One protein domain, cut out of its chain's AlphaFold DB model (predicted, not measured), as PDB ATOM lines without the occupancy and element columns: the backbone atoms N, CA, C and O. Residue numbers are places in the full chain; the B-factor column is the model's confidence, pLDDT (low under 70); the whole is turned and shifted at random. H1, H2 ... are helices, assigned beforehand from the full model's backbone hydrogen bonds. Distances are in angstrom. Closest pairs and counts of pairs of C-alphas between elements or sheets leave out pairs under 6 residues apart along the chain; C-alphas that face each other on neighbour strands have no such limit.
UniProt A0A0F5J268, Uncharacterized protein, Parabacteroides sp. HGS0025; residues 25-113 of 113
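What this domain is: This is residues 25 to 113 of the 113 residues of an uncharacterized protein of Parabacteroides sp. HGS0025 (UniProt A0A0F5J268). A helical hairpin, H1 and H2, makes the middle; H3 crosses H1 on one side, and short H4 lies across H1 on the opposite side. The printed part has 89 residues with four named helices, H1 to H4 in chain order, and no named strand: all helix. It is compact, radius of gyration of the C-alphas 12.9 A, spanning 36 by 29 by 25 A.

Where its parts are: Find C-alpha 26 at (109.491, 143.681, 171.878); H1 runs from there to residue 46, 29.9 A. H2 holds residues 51 to 71, 29.8 A, and H3 76 to 92, 24.3 A. H4, residues 103 to 110, ends at C-alpha 110, (110.083, 131.295, 162.654).

How they stand to each other: Look at Glu 40 and Ile 58, the closest C-alphas of H1 and H2, 6.1 A apart: the helices touch at a shallow tilt of 27 degrees, opposite ways. H1 touches H3 at a steep 62 degrees, closest C-alphas Ile 37 and Ala 84, 6.0 A. H4 is close to H1 but not clearly touching, C-alphas of Val 32 and Phe 106 6.8 A apart. In all four helices every O i to N i+4 pair is within hydrogen-bond range.

The domain as a whole: The printed part has no cut, no long link and no residue under pLDDT 70.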
ATOM      1  N   ASP A  25     108.989 144.228 166.968       94.56
ATOM      2  CA  ASP A  25     109.051 144.927 168.256       94.56
ATOM      3  C   ASP A  25     109.203 143.943 169.438       94.56
ATOM      4  O   ASP A  25     109.272 142.722 169.255       94.56
ATOM      5  N   MET A  26     109.301 144.480 170.661       95.44
ATOM      6  CA  MET A  26     109.491 143.681 171.878       95.44
ATOM      7  C   MET A  26     108.240 142.902 172.306       95.44
ATOM      8  O   MET A  26     108.378 141.826 172.894       95.44
ATOM      9  N   ASP A  27     107.041 143.396 171.996       94.44
ATOM     10  CA  ASP A  27     105.783 142.724 172.342       94.44
ATOM     11  C   ASP A  27     105.560 141.507 171.432       94.44
ATOM     12  O   ASP A  27     105.204 140.418 171.896       94.44
ATOM     13  N   LYS A  28     105.867 141.650 170.137       95.75
ATOM     14  CA  LYS A  28     105.915 140.549 169.169       95.75
ATOM     15  C   LYS A  28     107.004 139.548 169.515       95.75
ATOM     16  O   LYS A  28     106.752 138.350 169.421       95.75
ATOM     17  N   PHE A  29     108.180 139.995 169.963       97.56
ATOM     18  CA  PHE A  29     109.205 139.085 170.477       97.56
ATOM     19  C   PHE A  29     108.654 138.227 171.624       97.56
ATOM     20  O   PHE A  29     108.671 136.999 171.518       97.56
ATOM     21  N   TYR A  30     108.100 138.856 172.667       97.62
ATOM     22  CA  TYR A  30     107.495 138.147 173.799       97.62
ATOM     23  C   TYR A  30     106.436 137.137 173.336       97.62
ATOM     24  O   TYR A  30     106.477 135.965 173.712       97.62
ATOM     25  N   THR A  31     105.535 137.581 172.459       97.25
ATOM     26  CA  THR A  31     104.451 136.771 171.893       97.25
ATOM     27  C   THR A  31     104.977 135.548 171.146       97.25
ATOM     28  O   THR A  31     104.504 134.434 171.359       97.25
ATOM     29  N   VAL A  32     105.984 135.723 170.287       98.06
ATOM     30  CA  VAL A  32     106.575 134.624 169.510       98.06
ATOM     31  C   VAL A  32     107.222 133.596 170.431       98.06
ATOM     32  O   VAL A  32     106.986 132.400 170.252       98.06
ATOM     33  N   VAL A  33     107.993 134.032 171.435       98.31
ATOM     34  CA  VAL A  33     108.598 133.103 172.403       98.31
ATOM     35  C   VAL A  33     107.511 132.347 173.162       98.31
ATOM     36  O   VAL A  33     107.559 131.119 173.237       98.31
ATOM     37  N   TYR A  34     106.491 133.055 173.651       98.31
ATOM     38  CA  TYR A  34     105.356 132.460 174.354       98.31
ATOM     39  C   TYR A  34     104.670 131.375 173.510       98.31
ATOM     40  O   TYR A  34     104.415 130.270 173.993       98.31
ATOM     41  N   LEU A  35     104.412 131.654 172.229       98.19
ATOM     42  CA  LEU A  35     103.785 130.706 171.306       98.19
ATOM     43  C   LEU A  35     104.684 129.505 170.982       98.19
ATOM     44  O   LEU A  35     104.170 128.395 170.860       98.19
ATOM     45  N   ILE A  36     106.007 129.678 170.887       98.31
ATOM     46  CA  ILE A  36     106.948 128.553 170.732       98.31
ATOM     47  C   ILE A  36     106.862 127.619 171.943       98.31
ATOM     48  O   ILE A  36     106.743 126.406 171.761       98.31
ATOM     49  N   ILE A  37     106.871 128.168 173.164       98.50
ATOM     50  CA  ILE A  37     106.752 127.366 174.392       98.50
ATOM     51  C   ILE A  37     105.391 126.671 174.465       98.50
ATOM     52  O   ILE A  37     105.335 125.469 174.728       98.50
ATOM     53  N   ARG A  38     104.301 127.395 174.174       98.00
ATOM     54  CA  ARG A  38     102.953 126.817 174.105       98.00
ATOM     55  C   ARG A  38     102.905 125.656 173.116       98.00
ATOM     56  O   ARG A  38     102.413 124.591 173.464       98.00
ATOM     57  N   ASN A  39     103.444 125.833 171.912       97.69
ATOM     58  CA  ASN A  39     103.454 124.786 170.893       97.69
ATOM     59  C   ASN A  39     104.290 123.574 171.319       97.69
ATOM     60  O   ASN A  39     103.864 122.446 171.073       97.69
ATOM     61  N   GLU A  40     105.445 123.781 171.963       98.50
ATOM     62  CA  GLU A  40     106.255 122.688 172.519       98.50
ATOM     63  C   GLU A  40     105.445 121.882 173.541       98.50
ATOM     64  O   GLU A  40     105.312 120.666 173.404       98.50
ATOM     65  N   HIS A  41     104.858 122.568 174.524       98.38
ATOM     66  CA  HIS A  41     104.114 121.939 175.609       98.38
ATOM     67  C   HIS A  41     102.863 121.201 175.118       98.38
ATOM     68  O   HIS A  41     102.694 120.022 175.424       98.38
ATOM     69  N   ILE A  42     102.020 121.854 174.311       97.75
ATOM     70  CA  ILE A  42     100.793 121.240 173.787       97.75
ATOM     71  C   ILE A  42     101.121 120.044 172.886       97.75
ATOM     72  O   ILE A  42     100.467 119.010 172.984       97.75
ATOM     73  N   THR A  43     102.172 120.125 172.063       98.31
ATOM     74  CA  THR A  43     102.585 118.987 171.222       98.31
ATOM     75  C   THR A  43     103.051 117.796 172.065       98.31
ATOM     76  O   THR A  43     102.719 116.657 171.734       98.31
ATOM     77  N   ASP A  44     103.799 118.033 173.145       98.06
ATOM     78  CA  ASP A  44     104.265 116.972 174.051       98.06
ATOM     79  C   ASP A  44     103.112 116.340 174.852       98.06
ATOM     80  O   ASP A  44     103.088 115.126 175.074       98.06
ATOM     81  N   GLN A  45     102.124 117.157 175.226       97.75
ATOM     82  CA  GLN A  45     100.936 116.734 175.962       97.75
ATOM     83  C   GLN A  45      99.949 115.947 175.088       97.75
ATOM     84  O   GLN A  45      99.527 114.854 175.465       97.75
ATOM     85  N   GLU A  46      99.556 116.502 173.940       97.88
ATOM     86  CA  GLU A  46      98.513 115.934 173.076       97.88
ATOM     87  C   GLU A  46      99.035 114.828 172.159       97.88
ATOM     88  O   GLU A  46      98.259 113.990 171.703       97.88
ATOM     89  N   LYS A  47     100.347 114.815 171.894       97.94
ATOM     90  CA  LYS A  47     101.021 113.841 171.024       97.94
ATOM     91  C   LYS A  47     100.303 113.642 169.678       97.94
ATOM     92  O   LYS A  47      99.928 112.515 169.341       97.94
ATOM     93  N   PRO A  48     100.111 114.715 168.884       96.81
ATOM     94  CA  PRO A  48      99.467 114.622 167.576       96.81
ATOM     95  C   PRO A  48     100.263 113.742 166.597       96.81
ATOM     96  O   PRO A  48     101.380 113.298 166.866       96.81
ATOM     97  N   GLU A  49      99.716 113.510 165.404       97.56
ATOM     98  CA  GLU A  49     100.414 112.740 164.373       97.56
ATOM     99  C   GLU A  49     101.820 113.307 164.095       97.56
ATOM    100  O   GLU A  49     101.983 114.506 163.833       97.56
ATOM    101  N   ARG A  50     102.836 112.432 164.141       97.19
ATOM    102  CA  ARG A  50     104.262 112.783 164.018       97.19
ATOM    103  C   ARG A  50     104.754 113.761 165.099       97.19
ATOM    104  O   ARG A  50     105.614 114.594 164.819       97.19
ATOM    105  N   TYR A  51     104.221 113.690 166.325       97.75
ATOM    106  CA  TYR A  51     104.618 114.591 167.417       97.75
ATOM    107  C   TYR A  51     106.128 114.599 167.677       97.75
ATOM    108  O   TYR A  51     106.662 115.653 167.986       97.75
ATOM    109  N   GLU A  52     106.836 113.479 167.502       98.19
ATOM    110  CA  GLU A  52     108.292 113.418 167.702       98.19
ATOM    111  C   GLU A  52     109.046 114.298 166.696       98.19
ATOM    112  O   GLU A  52     109.849 115.139 167.103       98.19
ATOM    113  N   ASP A  53     108.712 114.191 165.404       98.00
ATOM    114  CA  ASP A  53     109.259 115.060 164.353       98.00
ATOM    115  C   ASP A  53     108.927 116.534 164.638       98.00
ATOM    116  O   ASP A  53     109.776 117.418 164.511       98.00
ATOM    117  N   ARG A  54     107.680 116.812 165.049       97.50
ATOM    118  CA  ARG A  54     107.225 118.174 165.372       97.50
ATOM    119  C   ARG A  54     107.987 118.745 166.568       97.50
ATOM    120  O   ARG A  54     108.474 119.870 166.486       97.50
ATOM    121  N   LEU A  55     108.139 117.975 167.645       98.50
ATOM    122  CA  LEU A  55     108.903 118.368 168.831       98.50
ATOM    123  C   LEU A  55     110.367 118.620 168.491       98.50
ATOM    124  O   LEU A  55     110.945 119.582 168.992       98.50
ATOM    125  N   GLN A  56     110.968 117.799 167.626       98.19
ATOM    126  CA  GLN A  56     112.336 118.020 167.173       98.19
ATOM    127  C   GLN A  56     112.479 119.378 166.471       98.19
ATOM    128  O   GLN A  56     113.399 120.133 166.788       98.19
ATOM    129  N   VAL A  57     111.555 119.716 165.565       97.50
ATOM    130  CA  VAL A  57     111.556 121.013 164.869       97.50
ATOM    131  C   VAL A  57     111.340 122.168 165.848       97.50
ATOM    132  O   VAL A  57     112.103 123.132 165.826       97.50
ATOM    133  N   ILE A  58     110.355 122.069 166.748       98.06
ATOM    134  CA  ILE A  58     110.063 123.121 167.736       98.06
ATOM    135  C   ILE A  58     111.277 123.370 168.643       98.06
ATOM    136  O   ILE A  58     111.679 124.517 168.841       98.06
ATOM    137  N   ARG A  59     111.917 122.305 169.139       98.12
ATOM    138  CA  ARG A  59     113.125 122.408 169.973       98.12
ATOM    139  C   ARG A  59     114.294 123.018 169.213       98.12
ATOM    140  O   ARG A  59     115.015 123.836 169.776       98.12
ATOM    141  N   GLN A  60     114.460 122.685 167.932       98.12
ATOM    142  CA  GLN A  60     115.485 123.308 167.097       98.12
ATOM    143  C   GLN A  60     115.249 124.816 166.943       98.12
ATOM    144  O   GLN A  60     116.192 125.593 167.081       98.12
ATOM    145  N   VAL A  61     114.006 125.230 166.687       97.94
ATOM    146  CA  VAL A  61     113.628 126.650 166.603       97.94
ATOM    147  C   VAL A  61     113.907 127.363 167.926       97.94
ATOM    148  O   VAL A  61     114.543 128.415 167.929       97.94
ATOM    149  N   LYS A  62     113.512 126.768 169.056       98.38
ATOM    150  CA  LYS A  62     113.794 127.301 170.396       98.38
ATOM    151  C   LYS A  62     115.296 127.460 170.653       98.38
ATOM    152  O   LYS A  62     115.722 128.514 171.110       98.38
ATOM    153  N   SER A  63     116.122 126.477 170.289       98.25
ATOM    154  CA  SER A  63     117.581 126.592 170.430       98.25
ATOM    155  C   SER A  63     118.186 127.699 169.556       98.25
ATOM    156  O   SER A  63     119.111 128.383 169.992       98.25
ATOM    157  N   ARG A  64     117.673 127.907 168.332       98.31
ATOM    158  CA  ARG A  64     118.104 129.028 167.473       98.31
ATOM    159  C   ARG A  64     117.700 130.376 168.056       98.31
ATOM    160  O   ARG A  64     118.507 131.299 168.048       98.31
ATOM    161  N   LEU A  65     116.494 130.467 168.610       98.31
ATOM    162  CA  LEU A  65     116.007 131.648 169.313       98.31
ATOM    163  C   LEU A  65     116.898 131.999 170.516       98.31
ATOM    164  O   LEU A  65     117.346 133.137 170.630       98.31
ATOM    165  N   GLU A  66     117.206 131.027 171.381       98.56
ATOM    166  CA  GLU A  66     118.114 131.222 172.521       98.56
ATOM    167  C   GLU A  66     119.495 131.714 172.056       98.56
ATOM    168  O   GLU A  66     120.051 132.660 172.623       98.56
ATOM    169  N   ALA A  67     120.040 131.116 170.991       98.50
ATOM    170  CA  ALA A  67     121.319 131.522 170.413       98.50
ATOM    171  C   ALA A  67     121.277 132.940 169.817       98.50
ATOM    172  O   ALA A  67     122.228 133.703 169.995       98.50
ATOM    173  N   LEU A  68     120.177 133.318 169.159       98.12
ATOM    174  CA  LEU A  68     119.972 134.659 168.614       98.12
ATOM    175  C   LEU A  68     119.971 135.711 169.727       98.12
ATOM    176  O   LEU A  68     120.723 136.681 169.650       98.12
ATOM    177  N   ILE A  69     119.203 135.489 170.795       97.94
ATOM    178  CA  ILE A  69     119.163 136.394 171.954       97.94
ATOM    179  C   ILE A  69     120.550 136.481 172.610       97.94
ATOM    180  O   ILE A  69     121.024 137.568 172.943       97.94
ATOM    181  N   THR A  70     121.249 135.346 172.708       98.31
ATOM    182  CA  THR A  70     122.629 135.294 173.213       98.31
ATOM    183  C   THR A  70     123.586 136.122 172.356       98.31
ATOM    184  O   THR A  70     124.445 136.825 172.887       98.31
ATOM    185  N   SER A  71     123.409 136.122 171.031       97.62
ATOM    186  CA  SER A  71     124.213 136.942 170.113       97.62
ATOM    187  C   SER A  71     124.019 138.450 170.319       97.62
ATOM    188  O   SER A  71     124.921 139.234 170.029       97.62
ATOM    189  N   TYR A  72     122.885 138.864 170.894       96.56
ATOM    190  CA  TYR A  72     122.630 140.249 171.290       96.56
ATOM    191  C   TYR A  72     123.295 140.621 172.623       96.56
ATOM    192  O   TYR A  72     123.179 141.762 173.076       96.56
ATOM    193  N   GLY A  73     124.024 139.694 173.254       97.25
ATOM    194  CA  GLY A  73     124.684 139.886 174.544       97.25
ATOM    195  C   GLY A  73     123.728 139.835 175.735       97.25
ATOM    196  O   GLY A  73     123.983 140.504 176.733       97.25
ATOM    197  N   LEU A  74     122.621 139.101 175.608       97.44
ATOM    198  CA  LEU A  74     121.653 138.826 176.672       97.44
ATOM    199  C   LEU A  74     121.702 137.336 177.044       97.44
ATOM    200  O   LEU A  74     122.187 136.529 176.256       97.44
ATOM    201  N   ASP A  75     121.187 136.942 178.209       98.00
ATOM    202  CA  ASP A  75     121.041 135.517 178.526       98.00
ATOM    203  C   ASP A  75     119.791 134.954 177.833       98.00
ATOM    204  O   ASP A  75     118.662 135.095 178.305       98.00
ATOM    205  N   GLY A  76     119.991 134.339 176.664       97.94
ATOM    206  CA  GLY A  76     118.891 133.787 175.877       97.94
ATOM    207  C   GLY A  76     118.156 132.642 176.567       97.94
ATOM    208  O   GLY A  76     116.949 132.508 176.378       97.94
ATOM    209  N   LYS A  77     118.850 131.840 177.382       98.12
ATOM    210  CA  LYS A  77     118.228 130.721 178.098       98.12
ATOM    211  C   LYS A  77     117.363 131.220 179.242       98.12
ATOM    212  O   LYS A  77     116.244 130.739 179.392       98.12
ATOM    213  N   GLU A  78     117.871 132.175 180.018       98.25
ATOM    214  CA  GLU A  78     117.131 132.779 181.128       98.25
ATOM    215  C   GLU A  78     115.883 133.509 180.621       98.25
ATOM    216  O   GLU A  78     114.781 133.216 181.075       98.25
ATOM    217  N   ILE A  79     116.010 134.342 179.581       98.19
ATOM    218  CA  ILE A  79     114.867 135.065 178.999       98.19
ATOM    219  C   ILE A  79     113.789 134.099 178.490       98.19
ATOM    220  O   ILE A  79     112.600 134.297 178.747       98.19
ATOM    221  N   VAL A  80     114.177 133.041 177.769       98.38
ATOM    222  CA  VAL A  80     113.215 132.043 177.276       98.38
ATOM    223  C   VAL A  80     112.577 131.268 178.435       98.38
ATOM    224  O   VAL A  80     111.383 130.971 178.372       98.38
ATOM    225  N   ALA A  81     113.324 130.967 179.502       98.38
ATOM    226  CA  ALA A  81     112.802 130.301 180.696       98.38
ATOM    227  C   ALA A  81     111.818 131.178 181.491       98.38
ATOM    228  O   ALA A  81     110.800 130.674 181.976       98.38
ATOM    229  N   ASP A  82     112.068 132.483 181.580       98.44
ATOM    230  CA  ASP A  82     111.166 133.428 182.240       98.44
ATOM    231  C   ASP A  82     109.839 133.557 181.481       98.44
ATOM    232  O   ASP A  82     108.766 133.467 182.079       98.44
ATOM    233  N   ILE A  83     109.880 133.661 180.146       98.38
ATOM    234  CA  ILE A  83     108.657 133.664 179.323       98.38
ATOM    235  C   ILE A  83     107.944 132.305 179.397       98.38
ATOM    236  O   ILE A  83     106.714 132.244 179.436       98.38
ATOM    237  N   ALA A  84     108.692 131.199 179.456       98.31
ATOM    238  CA  ALA A  84     108.095 129.885 179.667       98.31
ATOM    239  C   ALA A  84     107.354 129.808 181.011       98.31
ATOM    240  O   ALA A  84     106.274 129.223 181.080       98.31
ATOM    241  N   SER A  85     107.895 130.433 182.058       97.94
ATOM    242  CA  SER A  85     107.248 130.508 183.371       97.94
ATOM    243  C   SER A  85     105.926 131.277 183.309       97.94
ATOM    244  O   SER A  85     104.923 130.778 183.819       97.94
ATOM    245  N   ASP A  86     105.880 132.410 182.598       97.44
ATOM    246  CA  ASP A  86     104.627 133.138 182.338       97.44
ATOM    247  C   ASP A  86     103.595 132.260 181.610       97.44
ATOM    248  O   ASP A  86     102.399 132.287 181.922       97.44
ATOM    249  N   TYR A  87     104.033 131.485 180.613       97.81
ATOM    250  CA  TYR A  87     103.159 130.547 179.911       97.81
ATOM    251  C   TYR A  87     102.576 129.501 180.865       97.81
ATOM    252  O   TYR A  87     101.357 129.326 180.902       97.81
ATOM    253  N   PHE A  88     103.418 128.834 181.657       97.81
ATOM    254  CA  PHE A  88     102.960 127.796 182.580       97.81
ATOM    255  C   PHE A  88     102.057 128.352 183.683       97.81
ATOM    256  O   PHE A  88     101.066 127.708 184.030       97.81
ATOM    257  N   GLU A  89     102.336 129.553 184.194       97.38
ATOM    258  CA  GLU A  89     101.453 130.224 185.149       97.38
ATOM    259  C   GLU A  89     100.066 130.457 184.538       97.38
ATOM    260  O   GLU A  89      99.051 130.128 185.154       97.38
ATOM    261  N   ASN A  90      99.999 130.967 183.308       97.06
ATOM    262  CA  ASN A  90      98.727 131.159 182.616       97.06
ATOM    263  C   ASN A  90      98.004 129.831 182.360       97.06
ATOM    264  O   ASN A  90      96.811 129.726 182.643       97.06
ATOM    265  N   TYR A  91      98.732 128.811 181.900       96.75
ATOM    266  CA  TYR A  91      98.190 127.484 181.623       96.75
ATOM    267  C   TYR A  91      97.553 126.847 182.868       96.75
ATOM    268  O   TYR A  91      96.402 126.419 182.822       96.75
ATOM    269  N   VAL A  92      98.255 126.854 184.008       96.75
ATOM    270  CA  VAL A  92      97.749 126.300 185.281       96.75
ATOM    271  C   VAL A  92      96.529 127.068 185.799       96.75
ATOM    272  O   VAL A  92      95.657 126.488 186.446       96.75
ATOM    273  N   ASN A  93      96.442 128.365 185.500       97.31
ATOM    274  CA  ASN A  93      95.330 129.223 185.904       97.31
ATOM    275  C   ASN A  93      94.196 129.307 184.864       97.31
ATOM    276  O   ASN A  93      93.303 130.138 185.033       97.31
ATOM    277  N   TYR A  94      94.217 128.483 183.808       94.50
ATOM    278  CA  TYR A  94      93.230 128.503 182.715       94.50
ATOM    279  C   TYR A  94      93.060 129.891 182.077       94.50
ATOM    280  O   TYR A  94      91.959 130.296 181.699       94.50
ATOM    281  N   LYS A  95      94.159 130.645 181.983       94.56
ATOM    282  CA  LYS A  95      94.213 131.939 181.305       94.56
ATOM    283  C   LYS A  95      94.756 131.742 179.900       94.56
ATOM    284  O   LYS A  95      95.852 131.215 179.720       94.56
ATOM    285  N   GLU A  96      94.018 132.228 178.913       88.44
ATOM    286  CA  GLU A  96      94.460 132.268 177.524       88.44
ATOM    287  C   GLU A  96      94.635 133.724 177.099       88.44
ATOM    288  O   GLU A  96      93.641 134.417 176.884       88.44
ATOM    289  N   PRO A  97      95.879 134.224 177.021       89.50
ATOM    290  CA  PRO A  97      96.124 135.551 176.487       89.50
ATOM    291  C   PRO A  97      95.730 135.609 175.010       89.50
ATOM    292  O   PRO A  97      96.038 134.692 174.242       89.50
ATOM    293  N   GLU A  98      95.087 136.702 174.615       90.62
ATOM    294  CA  GLU A  98      94.903 137.044 173.209       90.62
ATOM    295  C   GLU A  98      96.174 137.718 172.692       90.62
ATOM    296  O   GLU A  98      96.726 138.614 173.335       90.62
ATOM    297  N   PHE A  99      96.640 137.278 171.526       91.75
ATOM    298  CA  PHE A  99      97.824 137.820 170.877       91.75
ATOM    299  C   PHE A  99      97.451 138.391 169.515       91.75
ATOM    300  O   PHE A  99      96.823 137.710 168.705       91.75
ATOM    301  N   ASP A 100      97.884 139.621 169.254       90.75
ATOM    302  CA  ASP A 100      97.730 140.277 167.956       90.75
ATOM    303  C   ASP A 100      98.862 139.844 167.009       90.75
ATOM    304  O   ASP A 100      99.819 140.574 166.744       90.75
ATOM    305  N   ILE A 101      98.808 138.579 166.582       94.69
ATOM    306  CA  ILE A 101      99.720 138.009 165.589       94.69
ATOM    307  C   ILE A 101      98.982 136.985 164.730       94.69
ATOM    308  O   ILE A 101      98.282 136.101 165.231       94.69
ATOM    309  N   THR A 102      99.150 137.082 163.415       96.00
ATOM    310  CA  THR A 102      98.596 136.086 162.492       96.00
ATOM    311  C   THR A 102      99.487 134.844 162.407       96.00
ATOM    312  O   THR A 102     100.696 134.891 162.643       96.00
ATOM    313  N   ASN A 103      98.914 133.712 161.986       95.25
ATOM    314  CA  ASN A 103      99.700 132.500 161.726       95.25
ATOM    315  C   ASN A 103     100.773 132.724 160.649       95.25
ATOM    316  O   ASN A 103     101.872 132.187 160.764       95.25
ATOM    317  N   GLU A 104     100.466 133.513 159.615       96.50
ATOM    318  CA  GLU A 104     101.412 133.839 158.541       96.50
ATOM    319  C   GLU A 104     102.598 134.652 159.065       96.50
ATOM    320  O   GLU A 104     103.746 134.320 158.764       96.50
ATOM    321  N   GLU A 105     102.344 135.662 159.903       96.19
ATOM    322  CA  GLU A 105     103.407 136.424 160.564       96.19
ATOM    323  C   GLU A 105     104.246 135.539 161.481       96.19
ATOM    324  O   GLU A 105     105.474 135.584 161.404       96.19
ATOM    325  N   PHE A 106     103.609 134.706 162.310       97.00
ATOM    326  CA  PHE A 106     104.324 133.789 163.195       97.00
ATOM    327  C   PHE A 106     105.246 132.865 162.393       97.00
ATOM    328  O   PHE A 106     106.448 132.834 162.645       97.00
ATOM    329  N   ILE A 107     104.728 132.182 161.367       96.19
ATOM    330  CA  ILE A 107     105.530 131.313 160.489       96.19
ATOM    331  C   ILE A 107     106.665 132.106 159.824       96.19
ATOM    332  O   ILE A 107     107.798 131.626 159.774       96.19
ATOM    333  N   GLY A 108     106.386 133.323 159.350       97.12
ATOM    334  CA  GLY A 108     107.384 134.197 158.737       97.12
ATOM    335  C   GLY A 108     108.519 134.584 159.689       97.12
ATOM    336  O   GLY A 108     109.666 134.680 159.257       97.12
ATOM    337  N   ILE A 109     108.237 134.762 160.982       96.88
ATOM    338  CA  ILE A 109     109.264 135.005 162.006       96.88
ATOM    339  C   ILE A 109     110.071 133.732 162.265       96.88
ATOM    340  O   ILE A 109     111.298 133.783 162.260       96.88
ATOM    341  N   ILE A 110     109.411 132.582 162.415       96.25
ATOM    342  CA  ILE A 110     110.083 131.295 162.654       96.25
ATOM    343  C   ILE A 110     111.051 130.944 161.515       96.25
ATOM    344  O   ILE A 110     112.129 130.417 161.768       96.25
ATOM    345  N   GLN A 111     110.708 131.273 160.268       94.06
ATOM    346  CA  GLN A 111     111.578 131.061 159.105       94.06
ATOM    347  C   GLN A 111     112.821 131.967 159.077       94.06
ATOM    348  O   GLN A 111     113.788 131.636 158.392       94.06
ATOM    349  N   LYS A 112     112.803 133.100 159.791       93.00
ATOM    350  CA  LYS A 112     113.949 134.016 159.912       93.00
ATOM    351  C   LYS A 112     114.942 133.603 161.010       93.00
ATOM    352  O   LYS A 112     116.019 134.195 161.059       93.00
ATOM    353  N   LEU A 113     114.582 132.643 161.875       91.00
ATOM    354  CA  LEU A 113     115.415 132.113 162.969       91.00
ATOM    355  C   LEU A 113     116.398 131.022 162.500       91.00
ATOM    356  O   LEU A 113     117.581 131.119 162.882       91.00
TER     357      LEU A 113